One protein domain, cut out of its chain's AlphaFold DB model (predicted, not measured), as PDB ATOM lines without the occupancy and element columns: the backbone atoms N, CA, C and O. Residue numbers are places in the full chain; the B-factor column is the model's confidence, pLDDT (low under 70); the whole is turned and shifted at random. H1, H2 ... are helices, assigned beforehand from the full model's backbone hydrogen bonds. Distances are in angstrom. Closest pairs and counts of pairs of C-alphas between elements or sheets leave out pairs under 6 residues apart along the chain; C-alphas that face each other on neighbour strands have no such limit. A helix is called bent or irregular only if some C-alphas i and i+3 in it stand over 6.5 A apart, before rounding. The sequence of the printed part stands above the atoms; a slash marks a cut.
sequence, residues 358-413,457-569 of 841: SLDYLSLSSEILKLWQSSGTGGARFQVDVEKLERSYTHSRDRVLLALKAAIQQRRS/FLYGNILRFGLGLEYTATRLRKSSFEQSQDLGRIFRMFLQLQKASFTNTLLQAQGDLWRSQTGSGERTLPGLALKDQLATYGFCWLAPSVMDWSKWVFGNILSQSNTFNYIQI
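Overview. This is residues 358 to 413 and 457 to 569 of the 841 residues of an uncharacterized protein of Choiromyces venosus 120613-1 (UniProt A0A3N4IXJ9). Three long helices, H4, H5 and H6, stand side by side as a triangle, running in alternating directions, and the short H1 packs between H4 and H6 near one end. H2 and H3 lie beyond that end, and a loop-rich part with H7, H8 and H9 lies on the side of H6 away from H4. The printed part has 169 residues with nine named helices, H1 to H9 in that order, and no named strand; the class is all helix. The whole is compact, with a radius of gyration of the C-alphas of 17.4 A and spans of 55 by 47 by 31 A.

Arrangement. Begin at H1, residues 358 to 363. It touches residues 386 to 393 of H4, residues 386 to 409, about perpendicular at 76 degrees; look for the closest C-alphas, those of Leu 359 and Leu 389, 6.0 A apart. H1 touches H6, residues 481 to 502, at a steep tilt of 40 degrees, with the C-alphas of Ser 363 and Gly 488 closest at 4.3 A. H5, residues 457 to 478, touches H4 at a shallow tilt of 21 degrees, opposite ways, with the C-alphas of Leu 404 and Tyr 459 closest at 6.9 A. H5 and H6 form a helical hairpin at a shallow tilt of 20 degrees, with the C-alphas of Leu 469 and Phe 491 closest at 5.4 A. H4 and H6 are only just apart, at 8.4 A. H2, residues 366 to 374, and H3, residues 376 to 379, only just touch, with 3 pairs of C-alphas within 8 A, and only at the corner. H7, residues 511 to 514, only just touches H8, residues 530 to 537, also with 3 pairs. H9, residues 556 to 559, is close to H6 but not clearly touching, the C-alphas of Asp 486 and Ser 559 being 7.5 A apart. In H2, H4, H5 and H8 every O i to N i+4 pair is within hydrogen-bond range; in H6 16 of 18 are, and in H1 0 of 2, beside 3 of 3 O i to N i+3 pairs.

Along the chain. Find C-alpha 358 at (128.305, 123.418, 320.627), where H1 begins. H4 starts at C-alpha 386 (130.934, 114.644, 323.935) and spans 34.3 A; H5 spans 31.8 A. H6 spans 32.3 A, ending at C-alpha 502 (136.661, 127.881, 305.891), and is only just irregular: C-alphas 482 and 485 are 6.8 A apart.

Size, cuts and confidence. The C-alphas of Gly 376 and Arg 411 are farthest apart, at 55.7 A. Residues 414 to 456 are not printed, and C-alphas 413 and 457 are 15.0 A apart across this cut. The links H7 to H8 and H8 to H9 are long. Look for pLDDT under 70 at residues 375 to 382, 479 to 483 and 517 to 525.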
ATOM      1  N   SER A 358     128.130 124.376 319.529       87.12
ATOM      2  CA  SER A 358     128.305 123.418 320.627       87.12
ATOM      3  C   SER A 358     129.696 122.775 320.640       87.12
ATOM      4  O   SER A 358     130.054 122.148 321.631       87.12
ATOM      5  N   LEU A 359     130.495 122.927 319.573       91.19
ATOM      6  CA  LEU A 359     131.890 122.468 319.553       91.19
ATOM      7  C   LEU A 359     132.748 123.166 320.616       91.19
ATOM      8  O   LEU A 359     133.709 122.567 321.091       91.19
ATOM      9  N   ASP A 360     132.364 124.367 321.068       89.50
ATOM     10  CA  ASP A 360     133.023 125.042 322.190       89.50
ATOM     11  C   ASP A 360     132.999 124.187 323.466       89.50
ATOM     12  O   ASP A 360     133.898 124.301 324.292       89.50
ATOM     13  N   TYR A 361     132.025 123.293 323.653       88.75
ATOM     14  CA  TYR A 361     131.974 122.438 324.843       88.75
ATOM     15  C   TYR A 361     133.096 121.399 324.902       88.75
ATOM     16  O   TYR A 361     133.421 120.942 325.994       88.75
ATOM     17  N   LEU A 362     133.746 121.084 323.776       90.25
ATOM     18  CA  LEU A 362     134.943 120.232 323.755       90.25
ATOM     19  C   LEU A 362     136.154 120.894 324.432       90.25
ATOM     20  O   LEU A 362     137.136 120.224 324.728       90.25
ATOM     21  N   SER A 363     136.080 122.200 324.699       89.94
ATOM     22  CA  SER A 363     137.101 122.942 325.442       89.94
ATOM     23  C   SER A 363     136.932 122.898 326.966       89.94
ATOM     24  O   SER A 363     137.713 123.523 327.684       89.94
ATOM     25  N   LEU A 364     135.889 122.229 327.464       85.44
ATOM     26  CA  LEU A 364     135.634 122.052 328.891       85.44
ATOM     27  C   LEU A 364     136.241 120.740 329.387       85.44
ATOM     28  O   LEU A 364     136.244 119.740 328.671       85.44
ATOM     29  N   SER A 365     136.709 120.731 330.636       78.25
ATOM     30  CA  SER A 365     137.107 119.489 331.295       78.25
ATOM     31  C   SER A 365     135.896 118.585 331.544       78.25
ATOM     32  O   SER A 365     134.747 119.041 331.633       78.25
ATOM     33  N   SER A 366     136.158 117.286 331.685       78.06
ATOM     34  CA  SER A 366     135.117 116.285 331.933       78.06
ATOM     35  C   SER A 366     134.330 116.572 333.218       78.06
ATOM     36  O   SER A 366     133.131 116.320 333.295       78.06
ATOM     37  N   GLU A 367     134.991 117.155 334.210       76.31
ATOM     38  CA  GLU A 367     134.473 117.486 335.527       76.31
ATOM     39  C   GLU A 367     133.527 118.683 335.468       76.31
ATOM     40  O   GLU A 367     132.449 118.635 336.061       76.31
ATOM     41  N   ILE A 368     133.873 119.722 334.696       78.56
ATOM     42  CA  ILE A 368     132.986 120.874 334.483       78.56
ATOM     43  C   ILE A 368     131.738 120.441 333.707       78.56
ATOM     44  O   ILE A 368     130.629 120.848 334.057       78.56
ATOM     45  N   LEU A 369     131.887 119.585 332.690       80.31
ATOM     46  CA  LEU A 369     130.743 119.043 331.951       80.31
ATOM     47  C   LEU A 369     129.826 118.215 332.857       80.31
ATOM     48  O   LEU A 369     128.621 118.473 332.888       80.31
ATOM     49  N   LYS A 370     130.387 117.296 333.656       78.31
ATOM     50  CA  LYS A 370     129.631 116.524 334.656       78.31
ATOM     51  C   LYS A 370     128.903 117.442 335.633       78.31
ATOM     52  O   LYS A 370     127.708 117.256 335.845       78.31
ATOM     53  N   LEU A 371     129.586 118.460 336.163       76.69
ATOM     54  CA  LEU A 371     129.000 119.452 337.065       76.69
ATOM     55  C   LEU A 371     127.811 120.165 336.414       76.69
ATOM     56  O   LEU A 371     126.744 120.280 337.017       76.69
ATOM     57  N   TRP A 372     127.961 120.627 335.172       79.62
ATOM     58  CA  TRP A 372     126.886 121.291 334.437       79.62
ATOM     59  C   TRP A 372     125.691 120.355 334.200       79.62
ATOM     60  O   TRP A 372     124.543 120.772 334.377       79.62
ATOM     61  N   GLN A 373     125.942 119.090 333.852       78.00
ATOM     62  CA  GLN A 373     124.909 118.075 333.598       78.00
ATOM     63  C   GLN A 373     124.204 117.596 334.879       78.00
ATOM     64  O   GLN A 373     123.021 117.246 334.838       78.00
ATOM     65  N   SER A 374     124.881 117.605 336.029       71.12
ATOM     66  CA  SER A 374     124.348 117.099 337.302       71.12
ATOM     67  C   SER A 374     123.644 118.146 338.169       71.12
ATOM     68  O   SER A 374     122.951 117.801 339.134       71.12
ATOM     69  N   SER A 375     123.775 119.426 337.818       65.62
ATOM     70  CA  SER A 375     123.287 120.546 338.621       65.62
ATOM     71  C   SER A 375     121.769 120.741 338.555       65.62
ATOM     72  O   SER A 375     121.231 121.529 337.769       65.62
ATOM     73  N   GLY A 376     121.057 120.027 339.428       58.22
ATOM     74  CA  GLY A 376     119.636 120.222 339.719       58.22
ATOM     75  C   GLY A 376     118.695 120.078 338.511       58.22
ATOM     76  O   GLY A 376     118.964 119.379 337.537       58.22
ATOM     77  N   THR A 377     117.550 120.769 338.561       50.22
ATOM     78  CA  THR A 377     116.592 120.880 337.426       50.22
ATOM     79  C   THR A 377     117.217 121.587 336.214       50.22
ATOM     80  O   THR A 377     116.702 121.495 335.096       50.22
ATOM     81  N   GLY A 378     118.333 122.290 336.438       49.88
ATOM     82  CA  GLY A 378     119.157 122.956 335.442       49.88
ATOM     83  C   GLY A 378     119.849 121.982 334.488       49.88
ATOM     84  O   GLY A 378     119.616 122.066 333.280       49.88
ATOM     85  N   GLY A 379     120.624 121.049 335.040       54.28
ATOM     86  CA  GLY A 379     121.440 120.066 334.321       54.28
ATOM     87  C   GLY A 379     120.653 118.905 333.709       54.28
ATOM     88  O   GLY A 379     120.991 118.437 332.628       54.28
ATOM     89  N   ALA A 380     119.512 118.516 334.290       54.41
ATOM     90  CA  ALA A 380     118.710 117.391 333.782       54.41
ATOM     91  C   ALA A 380     118.279 117.529 332.302       54.41
ATOM     92  O   ALA A 380     118.125 116.525 331.612       54.41
ATOM     93  N   ARG A 381     118.106 118.765 331.803       54.59
ATOM     94  CA  ARG A 381     117.785 119.066 330.389       54.59
ATOM     95  C   ARG A 381     118.986 119.549 329.567       54.59
ATOM     96  O   ARG A 381     118.850 119.747 328.365       54.59
ATOM     97  N   PHE A 382     120.130 119.784 330.205       67.50
ATOM     98  CA  PHE A 382     121.376 120.162 329.549       67.50
ATOM     99  C   PHE A 382     122.261 118.919 329.494       67.50
ATOM    100  O   PHE A 382     123.000 118.638 330.427       67.50
ATOM    101  N   GLN A 383     122.120 118.136 328.426       71.25
ATOM    102  CA  GLN A 383     122.908 116.927 328.205       71.25
ATOM    103  C   GLN A 383     123.831 117.157 327.015       71.25
ATOM    104  O   GLN A 383     123.369 117.284 325.881       71.25
ATOM    105  N   VAL A 384     125.129 117.253 327.296       79.00
ATOM    106  CA  VAL A 384     126.167 117.357 326.275       79.00
ATOM    107  C   VAL A 384     126.722 115.962 326.039       79.00
ATOM    108  O   VAL A 384     127.286 115.341 326.936       79.00
ATOM    109  N   ASP A 385     126.541 115.473 324.821       83.50
ATOM    110  CA  ASP A 385     127.143 114.231 324.357       83.50
ATOM    111  C   ASP A 385     128.473 114.569 323.672       83.50
ATOM    112  O   ASP A 385     128.503 115.065 322.542       83.50
ATOM    113  N   VAL A 386     129.571 114.350 324.399       85.25
ATOM    114  CA  VAL A 386     130.934 114.644 323.935       85.25
ATOM    115  C   VAL A 386     131.274 113.823 322.692       85.25
ATOM    116  O   VAL A 386     131.803 114.373 321.732       85.25
ATOM    117  N   GLU A 387     130.885 112.548 322.641       87.88
ATOM    118  CA  GLU A 387     131.145 111.675 321.491       87.88
ATOM    119  C   GLU A 387     130.401 112.168 320.240       87.88
ATOM    120  O   GLU A 387     130.919 112.143 319.121       87.88
ATOM    121  N   LYS A 388     129.173 112.670 320.401       88.06
ATOM    122  CA  LYS A 388     128.435 113.311 319.304       88.06
ATOM    123  C   LYS A 388     129.115 114.594 318.819       88.06
ATOM    124  O   LYS A 388     129.126 114.848 317.614       88.06
ATOM    125  N   LEU A 389     129.670 115.401 319.722       90.94
ATOM    126  CA  LEU A 389     130.409 116.611 319.348       90.94
ATOM    127  C   LEU A 389     131.725 116.284 318.640       90.94
ATOM    128  O   LEU A 389     132.035 116.914 317.632       90.94
ATOM    129  N   GLU A 390     132.449 115.268 319.099       91.75
ATOM    130  CA  GLU A 390     133.658 114.772 318.438       91.75
ATOM    131  C   GLU A 390     133.346 114.283 317.026       91.75
ATOM    132  O   GLU A 390     133.971 114.736 316.072       91.75
ATOM    133  N   ARG A 391     132.288 113.479 316.860       93.38
ATOM    134  CA  ARG A 391     131.799 113.077 315.531       93.38
ATOM    135  C   ARG A 391     131.411 114.277 314.666       93.38
ATOM    136  O   ARG A 391     131.701 114.282 313.473       93.38
ATOM    137  N   SER A 392     130.792 115.309 315.244       92.94
ATOM    138  CA  SER A 392     130.457 116.549 314.529       92.94
ATOM    139  C   SER A 392     131.703 117.312 314.056       92.94
ATOM    140  O   SER A 392     131.687 117.864 312.952       92.94
ATOM    141  N   TYR A 393     132.762 117.364 314.870       95.19
ATOM    142  CA  TYR A 393     134.046 117.959 314.494       95.19
ATOM    143  C   TYR A 393     134.727 117.135 313.395       95.19
ATOM    144  O   TYR A 393     135.040 117.680 312.337       95.19
ATOM    145  N   THR A 394     134.872 115.822 313.601       95.38
ATOM    146  CA  THR A 394     135.480 114.894 312.640       95.38
ATOM    147  C   THR A 394     134.769 114.946 311.294       95.38
ATOM    148  O   THR A 394     135.424 115.095 310.270       95.38
ATOM    149  N   HIS A 395     133.433 114.953 311.282       95.50
ATOM    150  CA  HIS A 395     132.665 115.103 310.049       95.50
ATOM    151  C   HIS A 395     132.973 116.423 309.322       95.50
ATOM    152  O   HIS A 395     133.126 116.428 308.103       95.50
ATOM    153  N   SER A 396     133.103 117.540 310.052       95.06
ATOM    154  CA  SER A 396     133.464 118.837 309.456       95.06
ATOM    155  C   SER A 396     134.864 118.807 308.837       95.06
ATOM    156  O   SER A 396     135.041 119.252 307.704       95.06
ATOM    157  N   ARG A 397     135.843 118.253 309.563       95.44
ATOM    158  CA  ARG A 397     137.233 118.099 309.114       95.44
ATOM    159  C   ARG A 397     137.325 117.209 307.877       95.44
ATOM    160  O   ARG A 397     137.906 117.613 306.872       95.44
ATOM    161  N   ASP A 398     136.727 116.025 307.930       95.75
ATOM    162  CA  ASP A 398     136.803 115.042 306.851       95.75
ATOM    163  C   ASP A 398     136.095 115.559 305.593       95.75
ATOM    164  O   ASP A 398     136.597 115.366 304.489       95.75
ATOM    165  N   ARG A 399     134.991 116.310 305.741       95.19
ATOM    166  CA  ARG A 399     134.325 116.985 304.616       95.19
ATOM    167  C   ARG A 399     135.258 117.965 303.903       95.19
ATOM    168  O   ARG A 399     135.300 117.962 302.678       95.19
ATOM    169  N   VAL A 400     136.015 118.773 304.651       95.62
ATOM    170  CA  VAL A 400     137.004 119.707 304.079       95.62
ATOM    171  C   VAL A 400     138.125 118.946 303.369       95.62
ATOM    172  O   VAL A 400     138.423 119.245 302.215       95.62
ATOM    173  N   LEU A 401     138.716 117.943 304.022       95.81
ATOM    174  CA  LEU A 401     139.834 117.172 303.464       95.81
ATOM    175  C   LEU A 401     139.436 116.404 302.196       95.81
ATOM    176  O   LEU A 401     140.179 116.417 301.217       95.81
ATOM    177  N   LEU A 402     138.263 115.766 302.192       96.19
ATOM    178  CA  LEU A 402     137.746 115.047 301.027       96.19
ATOM    179  C   LEU A 402     137.436 116.001 299.869       96.19
ATOM    180  O   LEU A 402     137.803 115.698 298.735       96.19
ATOM    181  N   ALA A 403     136.815 117.153 300.149       96.06
ATOM    182  CA  ALA A 403     136.526 118.160 299.130       96.06
ATOM    183  C   ALA A 403     137.811 118.696 298.484       96.06
ATOM    184  O   ALA A 403     137.907 118.733 297.260       96.06
ATOM    185  N   LEU A 404     138.824 119.039 299.290       96.00
ATOM    186  CA  LEU A 404     140.121 119.509 298.794       96.00
ATOM    187  C   LEU A 404     140.856 118.429 297.998       96.00
ATOM    188  O   LEU A 404     141.327 118.697 296.898       96.00
ATOM    189  N   LYS A 405     140.908 117.190 298.507       95.44
ATOM    190  CA  LYS A 405     141.543 116.067 297.804       95.44
ATOM    191  C   LYS A 405     140.907 115.839 296.434       95.44
ATOM    192  O   LYS A 405     141.623 115.706 295.445       95.44
ATOM    193  N   ALA A 406     139.577 115.814 296.369       95.62
ATOM    194  CA  ALA A 406     138.858 115.656 295.111       95.62
ATOM    195  C   ALA A 406     139.088 116.850 294.172       95.62
ATOM    196  O   ALA A 406     139.280 116.646 292.976       95.62
ATOM    197  N   ALA A 407     139.119 118.080 294.697       94.81
ATOM    198  CA  ALA A 407     139.374 119.282 293.905       94.81
ATOM    199  C   ALA A 407     140.779 119.293 293.281       94.81
ATOM    200  O   ALA A 407     140.904 119.611 292.100       94.81
ATOM    201  N   ILE A 408     141.802 118.869 294.035       94.12
ATOM    202  CA  ILE A 408     143.184 118.699 293.552       94.12
ATOM    203  C   ILE A 408     143.237 117.635 292.452       94.12
ATOM    204  O   ILE A 408     143.770 117.881 291.373       94.12
ATOM    205  N   GLN A 409     142.643 116.460 292.693       93.81
ATOM    206  CA  GLN A 409     142.630 115.361 291.721       93.81
ATOM    207  C   GLN A 409     141.922 115.738 290.414       93.81
ATOM    208  O   GLN A 409     142.344 115.310 289.344       93.81
ATOM    209  N   GLN A 410     140.858 116.537 290.503       93.06
ATOM    210  CA  GLN A 410     140.076 116.993 289.352       93.06
ATOM    211  C   GLN A 410     140.615 118.277 288.713       93.06
ATOM    212  O   GLN A 410     140.022 118.723 287.735       93.06
ATOM    213  N   ARG A 411     141.678 118.892 289.260       90.75
ATOM    214  CA  ARG A 411     142.217 120.188 288.801       90.75
ATOM    215  C   ARG A 411     141.123 121.248 288.615       90.75
ATOM    216  O   ARG A 411     141.024 121.911 287.587       90.75
ATOM    217  N   ARG A 412     140.230 121.347 289.606       92.50
ATOM    218  CA  ARG A 412     139.055 122.231 289.553       92.50
ATOM    219  C   ARG A 412     139.476 123.700 289.452       92.50
ATOM    220  O   ARG A 412     140.239 124.157 290.292       92.50
ATOM    221  N   SER A 413     138.890 124.431 288.507       92.62
ATOM    222  CA  SER A 413     138.998 125.893 288.402       92.62
ATOM    223  C   SER A 413     137.851 126.600 289.130       92.62
ATOM    224  O   SER A 413     136.735 126.076 289.212       92.62
ATOM    225  N   PHE A 457     147.418 125.277 299.831       92.00
ATOM    226  CA  PHE A 457     147.373 126.308 300.865       92.00
ATOM    227  C   PHE A 457     146.219 126.070 301.854       92.00
ATOM    228  O   PHE A 457     146.427 126.040 303.071       92.00
ATOM    229  N   LEU A 458     145.003 125.819 301.356       93.94
ATOM    230  CA  LEU A 458     143.851 125.486 302.204       93.94
ATOM    231  C   LEU A 458     144.055 124.172 302.971       93.94
ATOM    232  O   LEU A 458     143.696 124.082 304.147       93.94
ATOM    233  N   TYR A 459     144.667 123.174 302.332       94.31
ATOM    234  CA  TYR A 459     145.028 121.899 302.949       94.31
ATOM    235  C   TYR A 459     146.038 122.103 304.091       94.31
ATOM    236  O   TYR A 459     145.867 121.574 305.189       94.31
ATOM    237  N   GLY A 460     147.040 122.958 303.882       91.62
ATOM    238  CA  GLY A 460     147.977 123.387 304.914       91.62
ATOM    239  C   GLY A 460     147.274 124.064 306.092       91.62
ATOM    240  O   GLY A 460     147.547 123.722 307.241       91.62
ATOM    241  N   ASN A 461     146.310 124.955 305.831       90.62
ATOM    242  CA  ASN A 461     145.550 125.644 306.879       90.62
ATOM    243  C   ASN A 461     144.713 124.696 307.748       90.62
ATOM    244  O   ASN A 461     144.747 124.817 308.978       90.62
ATOM    245  N   ILE A 462     143.996 123.735 307.146       92.81
ATOM    246  CA  ILE A 462     143.224 122.760 307.933       92.81
ATOM    247  C   ILE A 462     144.147 121.880 308.774       92.81
ATOM    248  O   ILE A 462     143.855 121.653 309.944       92.81
ATOM    249  N   LEU A 463     145.284 121.432 308.232       91.25
ATOM    250  CA  LEU A 463     146.231 120.612 308.987       91.25
ATOM    251  C   LEU A 463     146.897 121.394 310.117       91.25
ATOM    252  O   LEU A 463     147.000 120.893 311.234       91.25
ATOM    253  N   ARG A 464     147.315 122.631 309.853       89.12
ATOM    254  CA  ARG A 464     147.994 123.504 310.814       89.12
ATOM    255  C   ARG A 464     147.153 123.734 312.066       89.12
ATOM    256  O   ARG A 464     147.609 123.456 313.177       89.12
ATOM    257  N   PHE A 465     145.927 124.227 311.900       92.81
ATOM    258  CA  PHE A 465     145.045 124.506 313.034       92.81
ATOM    259  C   PHE A 465     144.329 123.248 313.543       92.81
ATOM    260  O   PHE A 465     144.022 123.171 314.731       92.81
ATOM    261  N   GLY A 466     144.090 122.258 312.675       93.19
ATOM    262  CA  GLY A 466     143.559 120.933 313.017       93.19
ATOM    263  C   GLY A 466     144.459 120.190 313.988       93.19
ATOM    264  O   GLY A 466     144.018 119.801 315.067       93.19
ATOM    265  N   LEU A 467     145.746 120.082 313.657       91.31
ATOM    266  CA  LEU A 467     146.738 119.425 314.502       91.31
ATOM    267  C   LEU A 467     146.891 120.140 315.850       91.31
ATOM    268  O   LEU A 467     146.937 119.482 316.887       91.31
ATOM    269  N   GLY A 468     146.910 121.479 315.853       90.88
ATOM    270  CA  GLY A 468     146.943 122.269 317.088       90.88
ATOM    271  C   GLY A 468     145.722 122.017 317.978       90.88
ATOM    272  O   GLY A 468     145.865 121.819 319.189       90.88
ATOM    273  N   LEU A 469     144.529 121.949 317.383       94.12
ATOM    274  CA  LEU A 469     143.282 121.658 318.089       94.12
ATOM    275  C   LEU A 469     143.262 120.234 318.653       94.12
ATOM    276  O   LEU A 469     143.009 120.061 319.842       94.12
ATOM    277  N   GLU A 470     143.559 119.223 317.837       93.50
ATOM    278  CA  GLU A 470     143.523 117.805 318.227       93.50
ATOM    279  C   GLU A 470     144.589 117.468 319.280       93.50
ATOM    280  O   GLU A 470     144.326 116.732 320.239       93.50
ATOM    281  N   TYR A 471     145.776 118.069 319.163       91.38
ATOM    282  CA  TYR A 471     146.816 117.969 320.183       91.38
ATOM    283  C   TYR A 471     146.369 118.619 321.498       91.38
ATOM    284  O   TYR A 471     146.489 118.006 322.562       91.38
ATOM    285  N   THR A 472     145.776 119.817 321.436       92.12
ATOM    286  CA  THR A 472     145.231 120.499 322.622       92.12
ATOM    287  C   THR A 472     144.102 119.692 323.262       92.12
ATOM    288  O   THR A 472     144.088 119.546 324.478       92.12
ATOM    289  N   ALA A 473     143.209 119.100 322.467       90.69
ATOM    290  CA  ALA A 473     142.135 118.230 322.946       90.69
ATOM    291  C   ALA A 473     142.689 117.000 323.680       90.69
ATOM    292  O   ALA A 473     142.236 116.655 324.771       90.69
ATOM    293  N   THR A 474     143.719 116.366 323.115       88.50
ATOM    294  CA  THR A 474     144.387 115.213 323.736       88.50
ATOM    295  C   THR A 474     145.046 115.595 325.058       88.50
ATOM    296  O   THR A 474     144.958 114.836 326.025       88.50
ATOM    297  N   ARG A 475     145.677 116.775 325.127       86.62
ATOM    298  CA  ARG A 475     146.230 117.302 326.380       86.62
ATOM    299  C   ARG A 475     145.137 117.624 327.380       86.62
ATOM    300  O   ARG A 475     145.272 117.200 328.511       86.62
ATOM    301  N   LEU A 476     144.050 118.275 326.973       85.62
ATOM    302  CA  LEU A 476     142.928 118.617 327.848       85.62
ATOM    303  C   LEU A 476     142.293 117.373 328.492       85.62
ATOM    304  O   LEU A 476     141.934 117.401 329.664       85.62
ATOM    305  N   ARG A 477     142.213 116.253 327.760       79.38
ATOM    306  CA  ARG A 477     141.736 114.963 328.299       79.38
ATOM    307  C   ARG A 477     142.674 114.346 329.340       79.38
ATOM    308  O   ARG A 477     142.223 113.556 330.159       79.38
ATOM    309  N   LYS A 478     143.974 114.646 329.262       76.75
ATOM    310  CA  LYS A 478     145.026 114.086 330.132       76.75
ATOM    311  C   LYS A 478     145.524 115.076 331.191       76.75
ATOM    312  O   LYS A 478     146.306 114.689 332.053       76.75
ATOM    313  N   SER A 479     145.163 116.351 331.081       66.81
ATOM    314  CA  SER A 479     145.778 117.428 331.847       66.81
ATOM    315  C   SER A 479     145.300 117.427 333.284       66.81
ATOM    316  O   SER A 479     144.111 117.260 333.551       66.81
ATOM    317  N   SER A 480     146.223 117.732 334.193       57.53
ATOM    318  CA  SER A 480     145.864 118.228 335.509       57.53
ATOM    319  C   SER A 480     145.217 119.620 335.411       57.53
ATOM    320  O   SER A 480     145.274 120.326 334.403       57.53
ATOM    321  N   PHE A 481     144.575 119.995 336.503       52.09
ATOM    322  CA  PHE A 481     143.645 121.108 336.665       52.09
ATOM    323  C   PHE A 481     144.181 122.491 336.275       52.09
ATOM    324  O   PHE A 481     143.557 123.157 335.450       52.09
ATOM    325  N   GLU A 482     145.377 122.855 336.752       55.03
ATOM    326  CA  GLU A 482     146.012 124.163 336.506       55.03
ATOM    327  C   GLU A 482     146.214 124.449 335.007       55.03
ATOM    328  O   GLU A 482     146.207 125.600 334.580       55.03
ATOM    329  N   GLN A 483     146.351 123.404 334.184       65.19
ATOM    330  CA  GLN A 483     146.537 123.536 332.738       65.19
ATOM    331  C   GLN A 483     145.208 123.530 331.967       65.19
ATOM    332  O   GLN A 483     145.170 123.956 330.815       65.19
ATOM    333  N   SER A 484     144.108 123.065 332.571       71.25
ATOM    334  CA  SER A 484     142.838 122.836 331.865       71.25
ATOM    335  C   SER A 484     142.172 124.131 331.384       71.25
ATOM    336  O   SER A 484     141.617 124.165 330.283       71.25
ATOM    337  N   GLN A 485     142.285 125.220 332.153       76.25
ATOM    338  CA  GLN A 485     141.734 126.524 331.782       76.25
ATOM    339  C   GLN A 485     142.423 127.083 330.531       76.25
ATOM    340  O   GLN A 485     141.751 127.443 329.558       76.25
ATOM    341  N   ASP A 486     143.756 127.126 330.540       82.00
ATOM    342  CA  ASP A 486     144.543 127.627 329.415       82.00
ATOM    343  C   ASP A 486     144.444 126.706 328.200       82.00
ATOM    344  O   ASP A 486     144.231 127.193 327.091       82.00
ATOM    345  N   LEU A 487     144.462 125.382 328.385       88.31
ATOM    346  CA  LEU A 487     144.230 124.427 327.297       88.31
ATOM    347  C   LEU A 487     142.841 124.602 326.668       88.31
ATOM    348  O   LEU A 487     142.721 124.592 325.445       88.31
ATOM    349  N   GLY A 488     141.793 124.834 327.463       89.81
ATOM    350  CA  GLY A 488     140.457 125.117 326.939       89.81
ATOM    351  C   GLY A 488     140.404 126.415 326.123       89.81
ATOM    352  O   GLY A 488     139.742 126.491 325.087       89.81
ATOM    353  N   ARG A 489     141.128 127.452 326.548       91.00
ATOM    354  CA  ARG A 489     141.243 128.715 325.803       91.00
ATOM    355  C   ARG A 489     142.046 128.540 324.504       91.00
ATOM    356  O   ARG A 489     141.607 129.027 323.464       91.00
ATOM    357  N   ILE A 490     143.154 127.795 324.531       92.75
ATOM    358  CA  ILE A 490     143.950 127.430 323.344       92.75
ATOM    359  C   ILE A 490     143.106 126.602 322.361       92.75
ATOM    360  O   ILE A 490     143.142 126.840 321.155       92.75
ATOM    361  N   PHE A 491     142.287 125.673 322.861       94.19
ATOM    362  CA  PHE A 491     141.365 124.896 322.030       94.19
ATOM    363  C   PHE A 491     140.403 125.820 321.274       94.19
ATOM    364  O   PHE A 491     140.255 125.709 320.058       94.19
ATOM    365  N   ARG A 492     139.778 126.771 321.984       93.50
ATOM    366  CA  ARG A 492     138.846 127.741 321.383       93.50
ATOM    367  C   ARG A 492     139.541 128.660 320.380       93.50
ATOM    368  O   ARG A 492     138.958 128.944 319.339       93.50
ATOM    369  N   MET A 493     140.787 129.060 320.641       94.12
ATOM    370  CA  MET A 493     141.615 129.798 319.682       94.12
ATOM    371  C   MET A 493     141.752 129.028 318.359       94.12
ATOM    372  O   MET A 493     141.406 129.560 317.304       94.12
ATOM    373  N   PHE A 494     142.189 127.763 318.399       94.94
ATOM    374  CA  PHE A 494     142.330 126.954 317.185       94.94
ATOM    375  C   PHE A 494     140.995 126.692 316.481       94.94
ATOM    376  O   PHE A 494     140.938 126.749 315.253       94.94
ATOM    377  N   LEU A 495     139.916 126.452 317.232       94.38
ATOM    378  CA  LEU A 495     138.585 126.238 316.659       94.38
ATOM    379  C   LEU A 495     138.090 127.487 315.914       94.38
ATOM    380  O   LEU A 495     137.572 127.383 314.801       94.38
ATOM    381  N   GLN A 496     138.280 128.672 316.500       92.56
ATOM    382  CA  GLN A 496     137.908 129.938 315.868       92.56
ATOM    383  C   GLN A 496     138.751 130.231 314.621       92.56
ATOM    384  O   GLN A 496     138.193 130.691 313.625       92.56
ATOM    385  N   LEU A 497     140.052 129.920 314.635       93.38
ATOM    386  CA  LEU A 497     140.926 130.057 313.464       93.38
ATOM    387  C   LEU A 497     140.507 129.112 312.330       93.38
ATOM    388  O   LEU A 497     140.349 129.567 311.201       93.38
ATOM    389  N   GLN A 498     140.217 127.837 312.624       92.31
ATOM    390  CA  GLN A 498     139.678 126.900 311.625       92.31
ATOM    391  C   GLN A 498     138.365 127.408 311.030       92.31
ATOM    392  O   GLN A 498     138.195 127.436 309.812       92.31
ATOM    393  N   LYS A 499     137.436 127.855 311.882       91.19
ATOM    394  CA  LYS A 499     136.173 128.432 311.423       91.19
ATOM    395  C   LYS A 499     136.422 129.637 310.514       91.19
ATOM    396  O   LYS A 499     135.815 129.726 309.454       91.19
ATOM    397  N   ALA A 500     137.318 130.542 310.886       90.69
ATOM    398  CA  ALA A 500     137.647 131.707 310.075       90.69
ATOM    399  C   ALA A 500     138.326 131.355 308.735       90.69
ATOM    400  O   ALA A 500     138.148 132.087 307.768       90.69
ATOM    401  N   SER A 501     139.047 130.232 308.644       90.69
ATOM    402  CA  SER A 501     139.670 129.789 307.389       90.69
ATOM    403  C   SER A 501     138.674 129.259 306.350       90.69
ATOM    404  O   SER A 501     138.888 129.450 305.157       90.69
ATOM    405  N   PHE A 502     137.595 128.596 306.783       90.75
ATOM    406  CA  PHE A 502     136.661 127.881 305.891       90.75
ATOM    407  C   PHE A 502     135.253 128.487 305.842       90.75
ATOM    408  O   PHE A 502     134.351 127.927 305.216       90.75
ATOM    409  N   THR A 503     135.047 129.627 306.501       82.94
ATOM    410  CA  THR A 503     133.774 130.354 306.502       82.94
ATOM    411  C   THR A 503     134.004 131.834 306.214       82.94
ATOM    412  O   THR A 503     135.063 132.374 306.510       82.94
ATOM    413  N   ASN A 504     132.982 132.527 305.710       73.75
ATOM    414  CA  ASN A 504     133.014 133.985 305.545       73.75
ATOM    415  C   ASN A 504     132.696 134.701 306.870       73.75
ATOM    416  O   ASN A 504     131.728 135.453 306.970       73.75
ATOM    417  N   THR A 505     133.467 134.425 307.924       81.00
ATOM    418  CA  THR A 505     133.305 135.117 309.210       81.00
ATOM    419  C   THR A 505     133.934 136.509 309.132       81.00
ATOM    420  O   THR A 505     135.078 136.656 308.714       81.00
ATOM    421  N   LEU A 506     133.207 137.542 309.573       87.75
ATOM    422  CA  LEU A 506     133.753 138.897 309.681       87.75
ATOM    423  C   LEU A 506     134.777 138.951 310.826       87.75
ATOM    424  O   LEU A 506     134.392 138.992 311.999       87.75
ATOM    425  N   LEU A 507     136.071 138.936 310.494       88.56
ATOM    426  CA  LEU A 507     137.158 138.905 311.480       88.56
ATOM    427  C   LEU A 507     137.093 140.083 312.450       88.56
ATOM    428  O   LEU A 507     137.277 139.894 313.647       88.56
ATOM    429  N   GLN A 508     136.735 141.273 311.967       87.50
ATOM    430  CA  GLN A 508     136.636 142.496 312.767       87.50
ATOM    431  C   GLN A 508     135.567 142.402 313.869       87.50
ATOM    432  O   GLN A 508     135.654 143.107 314.873       87.50
ATOM    433  N   ALA A 509     134.577 141.513 313.714       86.88
ATOM    434  CA  ALA A 509     133.578 141.227 314.743       86.88
ATOM    435  C   ALA A 509     134.059 140.191 315.781       86.88
ATOM    436  O   ALA A 509     133.432 140.036 316.828       86.88
ATOM    437  N   GLN A 510     135.162 139.484 315.518       88.06
ATOM    438  CA  GLN A 510     135.762 138.504 316.426       88.06
ATOM    439  C   GLN A 510     136.828 139.181 317.291       88.06
ATOM    440  O   GLN A 510     138.018 139.148 316.984       88.06
ATOM    441  N   GLY A 511     136.399 139.800 318.393       88.06
ATOM    442  CA  GLY A 511     137.280 140.609 319.242       88.06
ATOM    443  C   GLY A 511     138.531 139.880 319.750       88.06
ATOM    444  O   GLY A 511     139.582 140.510 319.849       88.06
ATOM    445  N   ASP A 512     138.441 138.586 320.060       89.81
ATOM    446  CA  ASP A 512     139.572 137.789 320.564       89.81
ATOM    447  C   ASP A 512     140.611 137.466 319.478       89.81
ATOM    448  O   ASP A 512     141.797 137.335 319.775       89.81
ATOM    449  N   LEU A 513     140.188 137.411 318.211       91.06
ATOM    450  CA  LEU A 513     141.084 137.267 317.065       91.06
ATOM    451  C   LEU A 513     141.654 138.632 316.636       91.06
ATOM    452  O   LEU A 513     142.858 138.792 316.462       91.06
ATOM    453  N   TRP A 514     140.791 139.636 316.469       90.06
ATOM    454  CA  TRP A 514     141.121 140.870 315.752       90.06
ATOM    455  C   TRP A 514     142.002 141.859 316.525       90.06
ATOM    456  O   TRP A 514     142.905 142.456 315.942       90.06
ATOM    457  N   ARG A 515     141.733 142.065 317.821       86.69
ATOM    458  CA  ARG A 515     142.367 143.127 318.628       86.69
ATOM    459  C   ARG A 515     143.839 142.827 318.905       86.69
ATOM    460  O   ARG A 515     144.173 141.687 319.208       86.69
ATOM    461  N   SER A 516     144.693 143.851 318.873       73.69
ATOM    462  CA  SER A 516     146.103 143.754 319.262       73.69
ATOM    463  C   SER A 516     146.324 144.083 320.733       73.69
ATOM    464  O   SER A 516     146.424 143.168 321.546       73.69
ATOM    465  N   GLN A 517     146.280 145.362 321.104       66.19
ATOM    466  CA  GLN A 517     146.165 145.856 322.480       66.19
ATOM    467  C   GLN A 517     145.464 147.225 322.454       66.19
ATOM    468  O   GLN A 517     145.819 148.083 321.653       66.19
ATOM    469  N   THR A 518     144.475 147.463 323.318       48.62
ATOM    470  CA  THR A 518     143.876 148.801 323.479       48.62
ATOM    471  C   THR A 518     144.323 149.436 324.795       48.62
ATOM    472  O   THR A 518     143.826 149.032 325.843       48.62
ATOM    473  N   GLY A 519     145.199 150.445 324.702       41.94
ATOM    474  CA  GLY A 519     145.353 151.567 325.645       41.94
ATOM    475  C   GLY A 519     146.055 151.325 326.992       41.94
ATOM    476  O   GLY A 519     145.869 150.305 327.647       41.94
ATOM    477  N   SER A 520     146.813 152.335 327.433       41.31
ATOM    478  CA  SER A 520     147.325 152.514 328.796       41.31
ATOM    479  C   SER A 520     146.178 152.804 329.781       41.31
ATOM    480  O   SER A 520     145.658 153.915 329.853       41.31
ATOM    481  N   GLY A 521     145.768 151.783 330.538       43.69
ATOM    482  CA  GLY A 521     144.762 151.848 331.605       43.69
ATOM    483  C   GLY A 521     144.453 150.455 332.180       43.69
ATOM    484  O   GLY A 521     144.784 149.449 331.559       43.69
ATOM    485  N   GLU A 522     143.806 150.378 333.352       43.31
ATOM    486  CA  GLU A 522     143.607 149.155 334.174       43.31
ATOM    487  C   GLU A 522     142.846 147.976 333.515       43.31
ATOM    488  O   GLU A 522     142.661 146.932 334.141       43.31
ATOM    489  N   ARG A 523     142.396 148.080 332.256       47.91
ATOM    490  CA  ARG A 523     141.758 146.965 331.526       47.91
ATOM    491  C   ARG A 523     142.233 146.875 330.080       47.91
ATOM    492  O   ARG A 523     141.517 147.246 329.151       47.91
ATOM    493  N   THR A 524     143.413 146.304 329.886       54.91
ATOM    494  CA  THR A 524     143.852 145.819 328.577       54.91
ATOM    495  C   THR A 524     143.006 144.601 328.173       54.91
ATOM    496  O   THR A 524     142.861 143.636 328.923       54.91
ATOM    497  N   LEU A 525     142.399 144.634 326.981       63.97
ATOM    498  CA  LEU A 525     141.702 143.487 326.378       63.97
ATOM    499  C   LEU A 525     142.514 142.988 325.172       63.97
ATOM    500  O   LEU A 525     142.158 143.313 324.035       63.97
ATOM    501  N   PRO A 526     143.627 142.263 325.392       77.06
ATOM    502  CA  PRO A 526     144.456 141.772 324.298       77.06
ATOM    503  C   PRO A 526     143.704 140.725 323.461       77.06
ATOM    504  O   PRO A 526     142.808 140.036 323.952       77.06
ATOM    505  N   GLY A 527     144.062 140.605 322.188       85.81
ATOM    506  CA  GLY A 527     143.620 139.533 321.291       85.81
ATOM    507  C   GLY A 527     144.821 138.912 320.579       85.81
ATOM    508  O   GLY A 527     145.961 139.151 320.974       85.81
ATOM    509  N   LEU A 528     144.593 138.138 319.516       88.88
ATOM    510  CA  LEU A 528     145.689 137.605 318.689       88.88
ATOM    511  C   LEU A 528     146.409 138.660 317.848       88.88
ATOM    512  O   LEU A 528     147.373 138.318 317.169       88.88
ATOM    513  N   ALA A 529     145.967 139.916 317.866       88.19
ATOM    514  CA  ALA A 529     146.504 140.967 317.016       88.19
ATOM    515  C   ALA A 529     146.392 140.641 315.521       88.19
ATOM    516  O   ALA A 529     147.249 141.070 314.751       88.19
ATOM    517  N   LEU A 530     145.350 139.911 315.082       89.88
ATOM    518  CA  LEU A 530     145.218 139.579 313.659       89.88
ATOM    519  C   LEU A 530     145.186 140.827 312.783       89.88
ATOM    520  O   LEU A 530     145.730 140.776 311.693       89.88
ATOM    521  N   LYS A 531     144.623 141.949 313.252       89.19
ATOM    522  CA  LYS A 531     144.693 143.224 312.525       89.19
ATOM    523  C   LYS A 531     146.131 143.585 312.136       89.19
ATOM    524  O   LYS A 531     146.385 143.918 310.983       89.19
ATOM    525  N   ASP A 532     147.046 143.509 313.097       88.31
ATOM    526  CA  ASP A 532     148.432 143.936 312.920       88.31
ATOM    527  C   ASP A 532     149.222 142.864 312.160       88.31
ATOM    528  O   ASP A 532     149.924 143.185 311.210       88.31
ATOM    529  N   GLN A 533     149.030 141.579 312.483       88.12
ATOM    530  CA  GLN A 533     149.676 140.479 311.756       88.12
ATOM    531  C   GLN A 533     149.306 140.459 310.273       88.12
ATOM    532  O   GLN A 533     150.169 140.275 309.422       88.12
ATOM    533  N   LEU A 534     148.025 140.652 309.963       90.19
ATOM    534  CA  LEU A 534     147.530 140.701 308.596       90.19
ATOM    535  C   LEU A 534     148.095 141.915 307.847       90.19
ATOM    536  O   LEU A 534     148.455 141.787 306.680       90.19
ATOM    537  N   ALA A 535     148.233 143.062 308.518       89.56
ATOM    538  CA  ALA A 535     148.866 144.245 307.940       89.56
ATOM    539  C   ALA A 535     150.378 144.060 307.704       89.56
ATOM    540  O   ALA A 535     150.891 144.538 306.698       89.56
ATOM    541  N   THR A 536     151.088 143.371 308.603       89.88
ATOM    542  CA  THR A 536     152.546 143.179 308.510       89.88
ATOM    543  C   THR A 536     152.943 142.039 307.575       89.88
ATOM    544  O   THR A 536     153.898 142.178 306.820       89.88
ATOM    545  N   TYR A 537     152.241 140.908 307.632       90.94
ATOM    546  CA  TYR A 537     152.652 139.667 306.969       90.94
ATOM    547  C   TYR A 537     151.691 139.203 305.875       90.94
ATOM    548  O   TYR A 537     151.928 138.163 305.272       90.94
ATOM    549  N   GLY A 538     150.566 139.885 305.650       90.69
ATOM    550  CA  GLY A 538     149.556 139.469 304.668       90.69
ATOM    551  C   GLY A 538     148.799 138.176 305.013       90.69
ATOM    552  O   GLY A 538     147.870 137.788 304.300       90.69
ATOM    553  N   PHE A 539     149.163 137.515 306.116       91.06
ATOM    554  CA  PHE A 539     148.656 136.216 306.541       91.06
ATOM    555  C   PHE A 539     148.728 136.045 308.064       91.06
ATOM    556  O   PHE A 539     149.556 136.646 308.747       91.06
ATOM    557  N   CYS A 540     147.850 135.202 308.608       90.62
ATOM    558  CA  CYS A 540     147.805 134.892 310.034       90.62
ATOM    559  C   CYS A 540     148.949 133.950 310.464       90.62
ATOM    560  O   CYS A 540     148.856 132.719 310.345       90.62
ATOM    561  N   TRP A 541     149.991 134.511 311.076       88.06
ATOM    562  CA  TRP A 541     151.046 133.775 311.781       88.06
ATOM    563  C   TRP A 541     150.842 133.838 313.291       88.06
ATOM    564  O   TRP A 541     150.755 134.914 313.862       88.06
ATOM    565  N   LEU A 542     150.825 132.702 313.990       86.25
ATOM    566  CA  LEU A 542     150.743 132.735 315.451       86.25
ATOM    567  C   LEU A 542     152.111 133.149 315.990       86.25
ATOM    568  O   LEU A 542     153.004 132.314 316.090       86.25
ATOM    569  N   ALA A 543     152.285 134.445 316.269       77.12
ATOM    570  CA  ALA A 543     153.567 135.000 316.690       77.12
ATOM    571  C   ALA A 543     154.157 134.213 317.881       77.12
ATOM    572  O   ALA A 543     153.398 133.753 318.738       77.12
ATOM    573  N   PRO A 544     155.493 134.091 318.003       75.56
ATOM    574  CA  PRO A 544     156.116 133.375 319.119       75.56
ATOM    575  C   PRO A 544     155.693 133.879 320.509       75.56
ATOM    576  O   PRO A 544     155.704 133.122 321.470       75.56
ATOM    577  N   SER A 545     155.272 135.142 320.624       76.81
ATOM    578  CA  SER A 545     154.751 135.732 321.863       76.81
ATOM    579  C   SER A 545     153.335 135.274 322.242       76.81
ATOM    580  O   SER A 545     152.922 135.473 323.384       76.81
ATOM    581  N   VAL A 546     152.584 134.665 321.316       82.81
ATOM    582  CA  VAL A 546     151.219 134.167 321.554       82.81
ATOM    583  C   VAL A 546     151.248 132.992 322.529       82.81
ATOM    584  O   VAL A 546     150.433 132.940 323.450       82.81
ATOM    585  N   MET A 547     152.195 132.066 322.365       85.50
ATOM    586  CA  MET A 547     152.310 130.851 323.171       85.50
ATOM    587  C   MET A 547     153.768 130.457 323.403       85.50
ATOM    588  O   MET A 547     154.588 130.509 322.492       85.50
ATOM    589  N   ASP A 548     154.062 129.935 324.593       85.38
ATOM    590  CA  ASP A 548     155.233 129.083 324.787       85.38
ATOM    591  C   ASP A 548     154.925 127.717 324.157       85.38
ATOM    592  O   ASP A 548     154.273 126.858 324.755       85.38
ATOM    593  N   TRP A 549     155.370 127.524 322.914       83.00
ATOM    594  CA  TRP A 549     155.131 126.311 322.124       83.00
ATOM    595  C   TRP A 549     155.775 125.052 322.709       83.00
ATOM    596  O   TRP A 549     155.338 123.944 322.389       83.00
ATOM    597  N   SER A 550     156.791 125.206 323.564       81.38
ATOM    598  CA  SER A 550     157.447 124.079 324.231       81.38
ATOM    599  C   SER A 550     156.594 123.555 325.386       81.38
ATOM    600  O   SER A 550     156.376 122.348 325.513       81.38
ATOM    601  N   LYS A 551     156.027 124.469 326.181       83.25
ATOM    602  CA  LYS A 551     155.166 124.139 327.326       83.25
ATOM    603  C   LYS A 551     153.701 123.959 326.937       83.25
ATOM    604  O   LYS A 551     152.963 123.275 327.648       83.25
ATOM    605  N   TRP A 552     153.315 124.491 325.778       87.38
ATOM    606  CA  TRP A 552     151.950 124.543 325.259       87.38
ATOM    607  C   TRP A 552     151.009 125.377 326.141       87.38
ATOM    608  O   TRP A 552     149.912 124.947 326.490       87.38
ATOM    609  N   VAL A 553     151.468 126.575 326.515       86.56
ATOM    610  CA  VAL A 553     150.732 127.555 327.335       86.56
ATOM    611  C   VAL A 553     150.757 128.925 326.662       86.56
ATOM    612  O   VAL A 553     151.620 129.183 325.822       86.56
ATOM    613  N   PHE A 554     149.827 129.815 327.005       87.94
ATOM    614  CA  PHE A 554     149.861 131.184 326.487       87.94
ATOM    615  C   PHE A 554     151.100 131.948 326.953       87.94
ATOM    616  O   PHE A 554     151.573 131.772 328.075       87.94
ATOM    617  N   GLY A 555     151.594 132.844 326.097       84.31
ATOM    618  CA  GLY A 555     152.585 133.838 326.490       84.31
ATOM    619  C   GLY A 555     152.000 134.862 327.468       84.31
ATOM    620  O   GLY A 555     150.781 134.995 327.591       84.31
ATOM    621  N   ASN A 556     152.874 135.617 328.143       80.94
ATOM    622  CA  ASN A 556     152.530 136.493 329.277       80.94
ATOM    623  C   ASN A 556     151.338 137.436 329.033       80.94
ATOM    624  O   ASN A 556     150.547 137.678 329.940       80.94
ATOM    625  N   ILE A 557     151.192 137.961 327.813       79.81
ATOM    626  CA  ILE A 557     150.115 138.902 327.468       79.81
ATOM    627  C   ILE A 557     148.746 138.213 327.506       79.81
ATOM    628  O   ILE A 557     147.788 138.758 328.052       79.81
ATOM    629  N   LEU A 558     148.641 137.025 326.908       82.69
ATOM    630  CA  LEU A 558     147.379 136.293 326.826       82.69
ATOM    631  C   LEU A 558     147.114 135.492 328.100       82.69
ATOM    632  O   LEU A 558     145.960 135.365 328.495       82.69
ATOM    633  N   SER A 559     148.138 134.992 328.792       81.50
ATOM    634  CA  SER A 559     147.932 134.261 330.050       81.50
ATOM    635  C   SER A 559     147.232 135.127 331.107       81.50
ATOM    636  O   SER A 559     146.336 134.643 331.792       81.50
ATOM    637  N   GLN A 560     147.538 136.428 331.161       78.06
ATOM    638  CA  GLN A 560     146.950 137.387 332.107       78.06
ATOM    639  C   GLN A 560     145.599 137.983 331.662       78.06
ATOM    640  O   GLN A 560     145.009 138.788 332.384       78.06
ATOM    641  N   SER A 561     145.087 137.608 330.487       80.88
ATOM    642  CA  SER A 561     143.872 138.185 329.910       80.88
ATOM    643  C   SER A 561     142.650 137.263 329.977       80.88
ATOM    644  O   SER A 561     142.738 136.073 330.269       80.88
ATOM    645  N   ASN A 562     141.480 137.807 329.620       80.38
ATOM    646  CA  ASN A 562     140.242 137.038 329.431       80.38
ATOM    647  C   ASN A 562     140.019 136.560 327.980       80.38
ATOM    648  O   ASN A 562     138.927 136.095 327.646       80.38
ATOM    649  N   THR A 563     141.024 136.669 327.108       85.12
ATOM    650  CA  THR A 563     140.920 136.285 325.689       85.12
ATOM    651  C   THR A 563     140.626 134.791 325.563       85.12
ATOM    652  O   THR A 563     141.234 133.975 326.264       85.12
ATOM    653  N   PHE A 564     139.683 134.430 324.691       88.38
ATOM    654  CA  PHE A 564     139.180 133.069 324.488       88.38
ATOM    655  C   PHE A 564     138.578 132.430 325.742       88.38
ATOM    656  O   PHE A 564     138.479 131.208 325.811       88.38
ATOM    657  N   ASN A 565     138.186 133.197 326.764       83.00
ATOM    658  CA  ASN A 565     137.590 132.629 327.981       83.00
ATOM    659  C   ASN A 565     136.071 132.389 327.845       83.00
ATOM    660  O   ASN A 565     135.496 131.557 328.555       83.00
ATOM    661  N   TYR A 566     135.425 133.098 326.915       79.94
ATOM    662  CA  TYR A 566     133.996 132.964 326.646       79.94
ATOM    663  C   TYR A 566     133.674 131.645 325.931       79.94
ATOM    664  O   TYR A 566     134.393 131.221 325.030       79.94
ATOM    665  N   ILE A 567     132.572 131.014 326.341       78.38
ATOM    666  CA  ILE A 567     132.038 129.773 325.767       78.38
ATOM    667  C   ILE A 567     130.653 130.096 325.225       78.38
ATOM    668  O   ILE A 567     129.802 130.581 325.978       78.38
ATOM    669  N   GLN A 568     130.404 129.822 323.944       72.88
ATOM    670  CA  GLN A 568     129.070 130.003 323.382       72.88
ATOM    671  C   GLN A 568     128.105 128.966 323.965       72.88
ATOM    672  O   GLN A 568     128.167 127.779 323.659       72.88
ATOM    673  N   ILE A 569     127.184 129.419 324.822       71.31
ATOM    674  CA  ILE A 569     126.146 128.553 325.387       71.31
ATOM    675  C   ILE A 569     124.999 128.419 324.380       71.31
ATOM    676  O   ILE A 569     124.450 129.415 323.911       71.31
TER     677      ILE A 569